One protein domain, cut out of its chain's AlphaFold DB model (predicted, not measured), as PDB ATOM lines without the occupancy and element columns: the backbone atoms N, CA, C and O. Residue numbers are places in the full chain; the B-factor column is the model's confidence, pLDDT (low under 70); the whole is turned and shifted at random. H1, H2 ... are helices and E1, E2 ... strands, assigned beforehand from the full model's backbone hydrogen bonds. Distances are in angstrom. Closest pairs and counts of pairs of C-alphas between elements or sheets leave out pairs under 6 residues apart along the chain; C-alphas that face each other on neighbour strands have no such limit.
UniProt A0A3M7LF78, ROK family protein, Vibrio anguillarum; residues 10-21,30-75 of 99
ATOM      1  N   ILE A  10     185.899   2.025 124.630       90.69
ATOM      2  CA  ILE A  10     184.976   2.438 125.692       90.69
ATOM      3  C   ILE A  10     183.540   2.326 125.192       90.69
ATOM      4  O   ILE A  10     182.724   1.690 125.858       90.69
ATOM      5  N   GLU A  11     183.244   2.884 124.015       89.44
ATOM      6  CA  GLU A  11     181.910   2.798 123.405       89.44
ATOM      7  C   GLU A  11     181.513   1.334 123.176       89.44
ATOM      8  O   GLU A  11     180.398   0.917 123.495       89.44
ATOM      9  N   PHE A  12     182.458   0.516 122.705       89.62
ATOM     10  CA  PHE A  12     182.231  -0.912 122.516       89.62
ATOM     11  C   PHE A  12     181.906  -1.638 123.829       89.62
ATOM     12  O   PHE A  12     180.944  -2.406 123.888       89.62
ATOM     13  N   VAL A  13     182.664  -1.383 124.901       92.38
ATOM     14  CA  VAL A  13     182.386  -1.988 126.212       92.38
ATOM     15  C   VAL A  13     181.059  -1.496 126.781       92.38
ATOM     16  O   VAL A  13     180.305  -2.305 127.312       92.38
ATOM     17  N   GLN A  14     180.725  -0.216 126.641       92.06
ATOM     18  CA  GLN A  14     179.427   0.307 127.073       92.06
ATOM     19  C   GLN A  14     178.274  -0.398 126.356       92.06
ATOM     20  O   GLN A  14     177.347  -0.861 127.018       92.06
ATOM     21  N   ALA A  15     178.374  -0.588 125.038       91.50
ATOM     22  CA  ALA A  15     177.372  -1.316 124.266       91.50
ATOM     23  C   ALA A  15     177.205  -2.777 124.727       91.50
ATOM     24  O   ALA A  15     176.088  -3.299 124.720       91.50
ATOM     25  N   ILE A  16     178.290  -3.438 125.158       91.50
ATOM     26  CA  ILE A  16     178.220  -4.762 125.799       91.50
ATOM     27  C   ILE A  16     177.492  -4.650 127.140       91.50
ATOM     28  O   ILE A  16     176.524  -5.376 127.366       91.50
ATOM     29  N   LEU A  17     177.937  -3.741 128.014       92.38
ATOM     30  CA  LEU A  17     177.420  -3.591 129.374       92.38
ATOM     31  C   LEU A  17     175.929  -3.265 129.398       92.38
ATOM     32  O   LEU A  17     175.209  -3.847 130.205       92.38
ATOM     33  N   GLU A  18     175.437  -2.461 128.457       92.88
ATOM     34  CA  GLU A  18     174.007  -2.187 128.289       92.88
ATOM     35  C   GLU A  18     173.162  -3.462 128.139       92.88
ATOM     36  O   GLU A  18     172.022  -3.502 128.605       92.88
ATOM     37  N   LYS A  19     173.703  -4.521 127.520       91.19
ATOM     38  CA  LYS A  19     173.006  -5.810 127.334       91.19
ATOM     39  C   LYS A  19     173.053  -6.714 128.557       91.19
ATOM     40  O   LYS A  19     172.291  -7.675 128.619       91.19
ATOM     41  N   VAL A  20     173.939  -6.430 129.506       91.12
ATOM     42  CA  VAL A  20     174.212  -7.291 130.664       91.12
ATOM     43  C   VAL A  20     173.992  -6.589 132.007       91.12
ATOM     44  O   VAL A  20     174.216  -7.190 133.055       91.12
ATOM     45  N   THR A  21     173.499  -5.347 131.989       89.81
ATOM     46  CA  THR A  21     173.339  -4.464 133.158       89.81
ATOM     47  C   THR A  21     172.714  -5.152 134.375       89.81
ATOM     48  O   THR A  21     173.174  -4.945 135.495       89.81
ATOM     49  N   VAL A  30     184.516 -11.679 135.134       95.81
ATOM     50  CA  VAL A  30     184.130 -11.603 133.722       95.81
ATOM     51  C   VAL A  30     185.080 -12.481 132.908       95.81
ATOM     52  O   VAL A  30     186.297 -12.317 132.965       95.81
ATOM     53  N   GLY A  31     184.522 -13.417 132.144       94.94
ATOM     54  CA  GLY A  31     185.259 -14.208 131.161       94.94
ATOM     55  C   GLY A  31     184.896 -13.762 129.749       94.94
ATOM     56  O   GLY A  31     183.713 -13.629 129.439       94.94
ATOM     57  N   VAL A  32     185.898 -13.539 128.900       94.38
ATOM     58  CA  VAL A  32     185.715 -13.153 127.496       94.38
ATOM     59  C   VAL A  32     186.411 -14.163 126.590       94.38
ATOM     60  O   VAL A  32     187.606 -14.413 126.729       94.38
ATOM     61  N   SER A  33     185.676 -14.709 125.627       93.75
ATOM     62  CA  SER A  33     186.240 -15.437 124.489       93.75
ATOM     63  C   SER A  33     186.077 -14.599 123.227       93.75
ATOM     64  O   SER A  33     184.979 -14.109 122.959       93.75
ATOM     65  N   THR A  34     187.142 -14.438 122.449       89.56
ATOM     66  CA  THR A  34     187.132 -13.629 121.222       89.56
ATOM     67  C   THR A  34     187.811 -14.353 120.071       89.56
ATOM     68  O   THR A  34     188.740 -15.131 120.272       89.56
ATOM     69  N   THR A  35     187.402 -14.036 118.847       86.19
ATOM     70  CA  THR A  35     188.199 -14.343 117.660       86.19
ATOM     71  C   THR A  35     189.495 -13.520 117.668       86.19
ATOM     72  O   THR A  35     189.582 -12.462 118.303       86.19
ATOM     73  N   GLY A  36     190.511 -13.996 116.946       84.25
ATOM     74  CA  GLY A  36     191.802 -13.315 116.820       84.25
ATOM     75  C   GLY A  36     192.832 -13.717 117.878       84.25
ATOM     76  O   GLY A  36     192.663 -14.699 118.602       84.25
ATOM     77  N   TYR A  37     193.933 -12.968 117.924       85.94
ATOM     78  CA  TYR A  37     195.066 -13.205 118.813       85.94
ATOM     79  C   TYR A  37     194.977 -12.310 120.048       85.94
ATOM     80  O   TYR A  37     194.927 -11.084 119.948       85.94
ATOM     81  N   VAL A  38     194.958 -12.936 121.220       89.06
ATOM     82  CA  VAL A  38     194.855 -12.250 122.508       89.06
ATOM     83  C   VAL A  38     196.250 -12.099 123.102       89.06
ATOM     84  O   VAL A  38     196.949 -13.091 123.298       89.06
ATOM     85  N   THR A  39     196.642 -10.863 123.408       86.25
ATOM     86  CA  THR A  39     197.884 -10.536 124.122       86.25
ATOM     87  C   THR A  39     197.572  -9.784 125.418       86.25
ATOM     88  O   THR A  39     196.446  -9.306 125.594       86.25
ATOM     89  N   PRO A  40     198.545  -9.641 126.338       79.81
ATOM     90  CA  PRO A  40     198.372  -8.803 127.527       79.81
ATOM     91  C   PRO A  40     197.982  -7.351 127.207       79.81
ATOM     92  O   PRO A  40     197.306  -6.698 127.998       79.81
ATOM     93  N   GLU A  41     198.394  -6.838 126.047       80.81
ATOM     94  CA  GLU A  41     198.124  -5.472 125.592       80.81
ATOM     95  C   GLU A  41     196.741  -5.317 124.942       80.81
ATOM     96  O   GLU A  41     196.224  -4.199 124.871       80.81
ATOM     97  N   GLY A  42     196.123  -6.411 124.486       82.94
ATOM     98  CA  GLY A  42     194.781  -6.397 123.917       82.94
ATOM     99  C   GLY A  42     194.532  -7.451 122.843       82.94
ATOM    100  O   GLY A  42     195.310  -8.380 122.630       82.94
ATOM    101  N   ILE A  43     193.405  -7.292 122.154       84.12
ATOM    102  CA  ILE A  43     193.058  -8.114 120.996       84.12
ATOM    103  C   ILE A  43     193.797  -7.563 119.785       84.12
ATOM    104  O   ILE A  43     193.764  -6.364 119.500       84.12
ATOM    105  N   THR A  44     194.441  -8.461 119.056       73.81
ATOM    106  CA  THR A  44     195.081  -8.189 117.777       73.81
ATOM    107  C   THR A  44     194.547  -9.165 116.735       73.81
ATOM    108  O   THR A  44     194.247 -10.325 117.023       73.81
ATOM    109  N   SER A  45     194.380  -8.704 115.503       67.88
ATOM    110  CA  SER A  45     194.018  -9.587 114.400       67.88
ATOM    111  C   SER A  45     195.279 -10.234 113.829       67.88
ATOM    112  O   SER A  45     196.213  -9.519 113.473       67.88
ATOM    113  N   ILE A  46     195.293 -11.558 113.649       61.03
ATOM    114  CA  ILE A  46     196.335 -12.206 112.828       61.03
ATOM    115  C   ILE A  46     196.133 -11.835 111.350       61.03
ATOM    116  O   ILE A  46     197.099 -11.659 110.615       61.03
ATOM    117  N   ASN A  47     194.872 -11.668 110.933       62.03
ATOM    118  CA  ASN A  47     194.504 -11.208 109.601       62.03
ATOM    119  C   ASN A  47     193.758  -9.856 109.682       62.03
ATOM    120  O   ASN A  47     192.606  -9.849 110.136       62.03
ATOM    121  N   PRO A  48     194.367  -8.746 109.217       58.94
ATOM    122  CA  PRO A  48     193.761  -7.410 109.217       58.94
ATOM    123  C   PRO A  48     192.388  -7.337 108.533       58.94
ATOM    124  O   PRO A  48     191.578  -6.483 108.874       58.94
ATOM    125  N   GLU A  49     192.092  -8.242 107.595       61.53
ATOM    126  CA  GLU A  49     190.812  -8.248 106.871       61.53
ATOM    127  C   GLU A  49     189.644  -8.834 107.682       61.53
ATOM    128  O   GLU A  49     188.483  -8.623 107.339       61.53
ATOM    129  N   THR A  50     189.927  -9.573 108.762       58.75
ATOM    130  CA  THR A  50     188.907 -10.334 109.519       58.75
ATOM    131  C   THR A  50     188.462  -9.662 110.815       58.75
ATOM    132  O   THR A  50     187.371  -9.938 111.306       58.75
ATOM    133  N   LEU A  51     189.284  -8.764 111.363       61.19
ATOM    134  CA  LEU A  51     189.048  -8.052 112.619       61.19
ATOM    135  C   LEU A  51     189.667  -6.664 112.503       61.19
ATOM    136  O   LEU A  51     190.864  -6.489 112.699       61.19
ATOM    137  N   ASN A  52     188.839  -5.673 112.192       66.31
ATOM    138  CA  ASN A  52     189.302  -4.309 111.953       66.31
ATOM    139  C   ASN A  52     189.341  -3.479 113.251       66.31
ATOM    140  O   ASN A  52     188.923  -2.321 113.267       66.31
ATOM    141  N   PHE A  53     189.767  -4.089 114.364       70.62
ATOM    142  CA  PHE A  53     189.946  -3.353 115.611       70.62
ATOM    143  C   PHE A  53     191.193  -2.463 115.527       70.62
ATOM    144  O   PHE A  53     192.224  -2.907 115.014       70.62
ATOM    145  N   PRO A  54     191.150  -1.237 116.076       69.62
ATOM    146  CA  PRO A  54     192.353  -0.454 116.313       69.62
ATOM    147  C   PRO A  54     193.332  -1.267 117.162       69.62
ATOM    148  O   PRO A  54     192.952  -1.800 118.202       69.62
ATOM    149  N   VAL A  55     194.585  -1.379 116.723       69.56
ATOM    150  CA  VAL A  55     195.616  -2.118 117.460       69.56
ATOM    151  C   VAL A  55     196.438  -1.143 118.312       69.56
ATOM    152  O   VAL A  55     196.975  -0.183 117.754       69.56
ATOM    153  N   PRO A  56     196.610  -1.387 119.627       71.25
ATOM    154  CA  PRO A  56     195.999  -2.458 120.425       71.25
ATOM    155  C   PRO A  56     194.539  -2.153 120.812       71.25
ATOM    156  O   PRO A  56     194.206  -1.000 121.083       71.25
ATOM    157  N   PHE A  57     193.696  -3.191 120.908       87.06
ATOM    158  CA  PHE A  57     192.317  -3.081 121.402       87.06
ATOM    159  C   PHE A  57     192.215  -3.632 122.837       87.06
ATOM    160  O   PHE A  57     192.075  -4.850 123.017       87.06
ATOM    161  N   PRO A  58     192.318  -2.788 123.884       91.62
ATOM    162  CA  PRO A  58     192.528  -3.225 125.268       91.62
ATOM    163  C   PRO A  58     191.224  -3.659 125.968       91.62
ATOM    164  O   PRO A  58     190.914  -3.201 127.066       91.62
ATOM    165  N   LEU A  59     190.453  -4.559 125.345       92.00
ATOM    166  CA  LEU A  59     189.098  -4.930 125.774       92.00
ATOM    167  C   LEU A  59     189.021  -5.374 127.242       92.00
ATOM    168  O   LEU A  59     188.168  -4.888 127.984       92.00
ATOM    169  N   ALA A  60     189.909  -6.278 127.667       93.81
ATOM    170  CA  ALA A  60     189.903  -6.795 129.035       93.81
ATOM    171  C   ALA A  60     190.127  -5.675 130.056       93.81
ATOM    172  O   ALA A  60     189.321  -5.501 130.963       93.81
ATOM    173  N   LYS A  61     191.153  -4.845 129.840       94.94
ATOM    174  CA  LYS A  61     191.467  -3.710 130.712       94.94
ATOM    175  C   LYS A  61     190.303  -2.722 130.803       94.94
ATOM    176  O   LYS A  61     189.985  -2.250 131.892       94.94
ATOM    177  N   THR A  62     189.657  -2.406 129.683       94.88
ATOM    178  CA  THR A  62     188.508  -1.492 129.673       94.88
ATOM    179  C   THR A  62     187.298  -2.094 130.399       94.88
ATOM    180  O   THR A  62     186.633  -1.385 131.154       94.88
ATOM    181  N   LEU A  63     187.038  -3.399 130.251       95.44
ATOM    182  CA  LEU A  63     186.008  -4.100 131.027       95.44
ATOM    183  C   LEU A  63     186.301  -4.068 132.531       95.44
ATOM    184  O   LEU A  63     185.391  -3.785 133.309       95.44
ATOM    185  N   GLU A  64     187.546  -4.302 132.951       96.50
ATOM    186  CA  GLU A  64     187.927  -4.245 134.371       96.50
ATOM    187  C   GLU A  64     187.679  -2.853 134.945       96.50
ATOM    188  O   GLU A  64     187.064  -2.714 136.001       96.50
ATOM    189  N   GLN A  65     188.096  -1.814 134.217       96.38
ATOM    190  CA  GLN A  65     187.920  -0.422 134.627       96.38
ATOM    191  C   GLN A  65     186.446  -0.029 134.769       96.38
ATOM    192  O   GLN A  65     186.092   0.662 135.723       96.38
ATOM    193  N   LEU A  66     185.587  -0.452 133.836       95.38
ATOM    194  CA  LEU A  66     184.177  -0.053 133.819       95.38
ATOM    195  C   LEU A  66     183.284  -0.905 134.728       95.38
ATOM    196  O   LEU A  66     182.260  -0.418 135.200       95.38
ATOM    197  N   THR A  67     183.653  -2.159 134.992       95.25
ATOM    198  CA  THR A  67     182.857  -3.065 135.842       95.25
ATOM    199  C   THR A  67     183.381  -3.179 137.271       95.25
ATOM    200  O   THR A  67     182.646  -3.618 138.157       95.25
ATOM    201  N   ASN A  68     184.643  -2.802 137.509       96.31
ATOM    202  CA  ASN A  68     185.375  -3.074 138.745       96.31
ATOM    203  C   ASN A  68     185.357  -4.573 139.124       96.31
ATOM    204  O   ASN A  68     185.274  -4.935 140.301       96.31
ATOM    205  N   LYS A  69     185.380  -5.451 138.113       96.50
ATOM    206  CA  LYS A  69     185.470  -6.911 138.245       96.50
ATOM    207  C   LYS A  69     186.765  -7.396 137.592       96.50
ATOM    208  O   LYS A  69     187.135  -6.836 136.564       96.50
ATOM    209  N   PRO A  70     187.427  -8.441 138.119       97.44
ATOM    210  CA  PRO A  70     188.545  -9.068 137.422       97.44
ATOM    211  C   PRO A  70     188.079  -9.677 136.094       97.44
ATOM    212  O   PRO A  70     187.036 -10.346 136.051       97.44
ATOM    213  N   VAL A  71     188.860  -9.473 135.028       96.06
ATOM    214  CA  VAL A  71     188.545  -9.974 133.682       96.06
ATOM    215  C   VAL A  71     189.623 -10.943 133.211       96.06
ATOM    216  O   VAL A  71     190.817 -10.677 133.301       96.06
ATOM    217  N   SER A  72     189.201 -12.075 132.655       94.62
ATOM    218  CA  SER A  72     190.065 -12.986 131.900       94.62
ATOM    219  C   SER A  72     189.611 -13.041 130.449       94.62
ATOM    220  O   SER A  72     188.411 -13.096 130.176       94.62
ATOM    221  N   ILE A  73     190.565 -13.032 129.518       94.00
ATOM    222  CA  ILE A  73     190.296 -13.073 128.081       94.00
ATOM    223  C   ILE A  73     191.132 -14.159 127.404       94.00
ATOM    224  O   ILE A  73     192.315 -14.309 127.699       94.00
ATOM    225  N   LEU A  74     190.504 -14.922 126.508       93.94
ATOM    226  CA  LEU A  74     191.125 -15.992 125.725       93.94
ATOM    227  C   LEU A  74     190.644 -15.945 124.274       93.94
ATOM    228  O   LEU A  74     189.579 -15.397 123.974       93.94
ATOM    229  N   ASN A  75     191.414 -16.556 123.373       92.44
ATOM    230  CA  ASN A  75     190.900 -16.863 122.044       92.44
ATOM    231  C   ASN A  75     189.744 -17.888 122.149       92.44
ATOM    232  O   ASN A  75     189.733 -18.748 123.028       92.44
TER     233      ASN A  75
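Overview. This is residues 10 to 21 and 30 to 75 of the 99 residues of the protein "ROK family protein" of Vibrio anguillarum (UniProt A0A3M7LF78). One helix, H2, packs on a small parallel pair of strands, E1 and E4, and reaches the short hairpin of E2 and E3 with its first residues, while a second helix, H1, packs steeply on H2. A long loop, residues 45 to 58, joins the hairpin to H2 and, around Glu 49, makes one end of the longest axis. The 58 printed residues include two named helices and four named strands in the order H1 E1 E2 E3 H2 E4, a mixed class. The whole is compact, with a radius of gyration of the C-alphas of 11.3 A, yet elongated, spanning 32 by 19 by 16 A.

Arrangement. H1, residues 10 to 20, touches H2, residues 59 to 67, at a steep tilt of 61 degrees; their closest C-alphas are those of Val 13 and Leu 63, 6.4 A apart. E1, residues 30 to 34, is parallel to E4, residues 71 to 75, with N 32 and O 72 at 2.9 A. The closest C-alphas of H2 and E4 are those of Ala 60 and Val 71, 5.8 A apart. E2, residues 37 to 39, and E3, residues 42 to 44, form an antiparallel hairpin, with N 37 and O 44 at 2.8 A. The closest C-alphas of E3 and H2 are those of Gly 42 and Leu 59, 6.2 A apart. E1 and E2 meet only through their link, and H1 is apart from E4. Every O i to N i+4 pair is within hydrogen-bond range in H2, and 5 of 7 in H1.

Along the chain. H1 begins at C-alpha 10 (184.976, 2.438, 125.692) and is 15.3 A long. E1 measures 13.0 A, E2 6.6 A and E3 6.4 A. H2 is 12.0 A long, and E4, 13.7 A, ends at C-alpha 75 (190.900, -16.863, 122.044).

Size, cuts and confidence. The C-alphas farthest apart are those of Glu 49 and Asn 68, 32.7 A. Residues 22 to 29 are not printed; C-alphas 21 and 30 are 13.0 A apart across the cut. The link from E3 to H2 is long. The pLDDT is under 70 at residues 45 to 52 and 54 to 55.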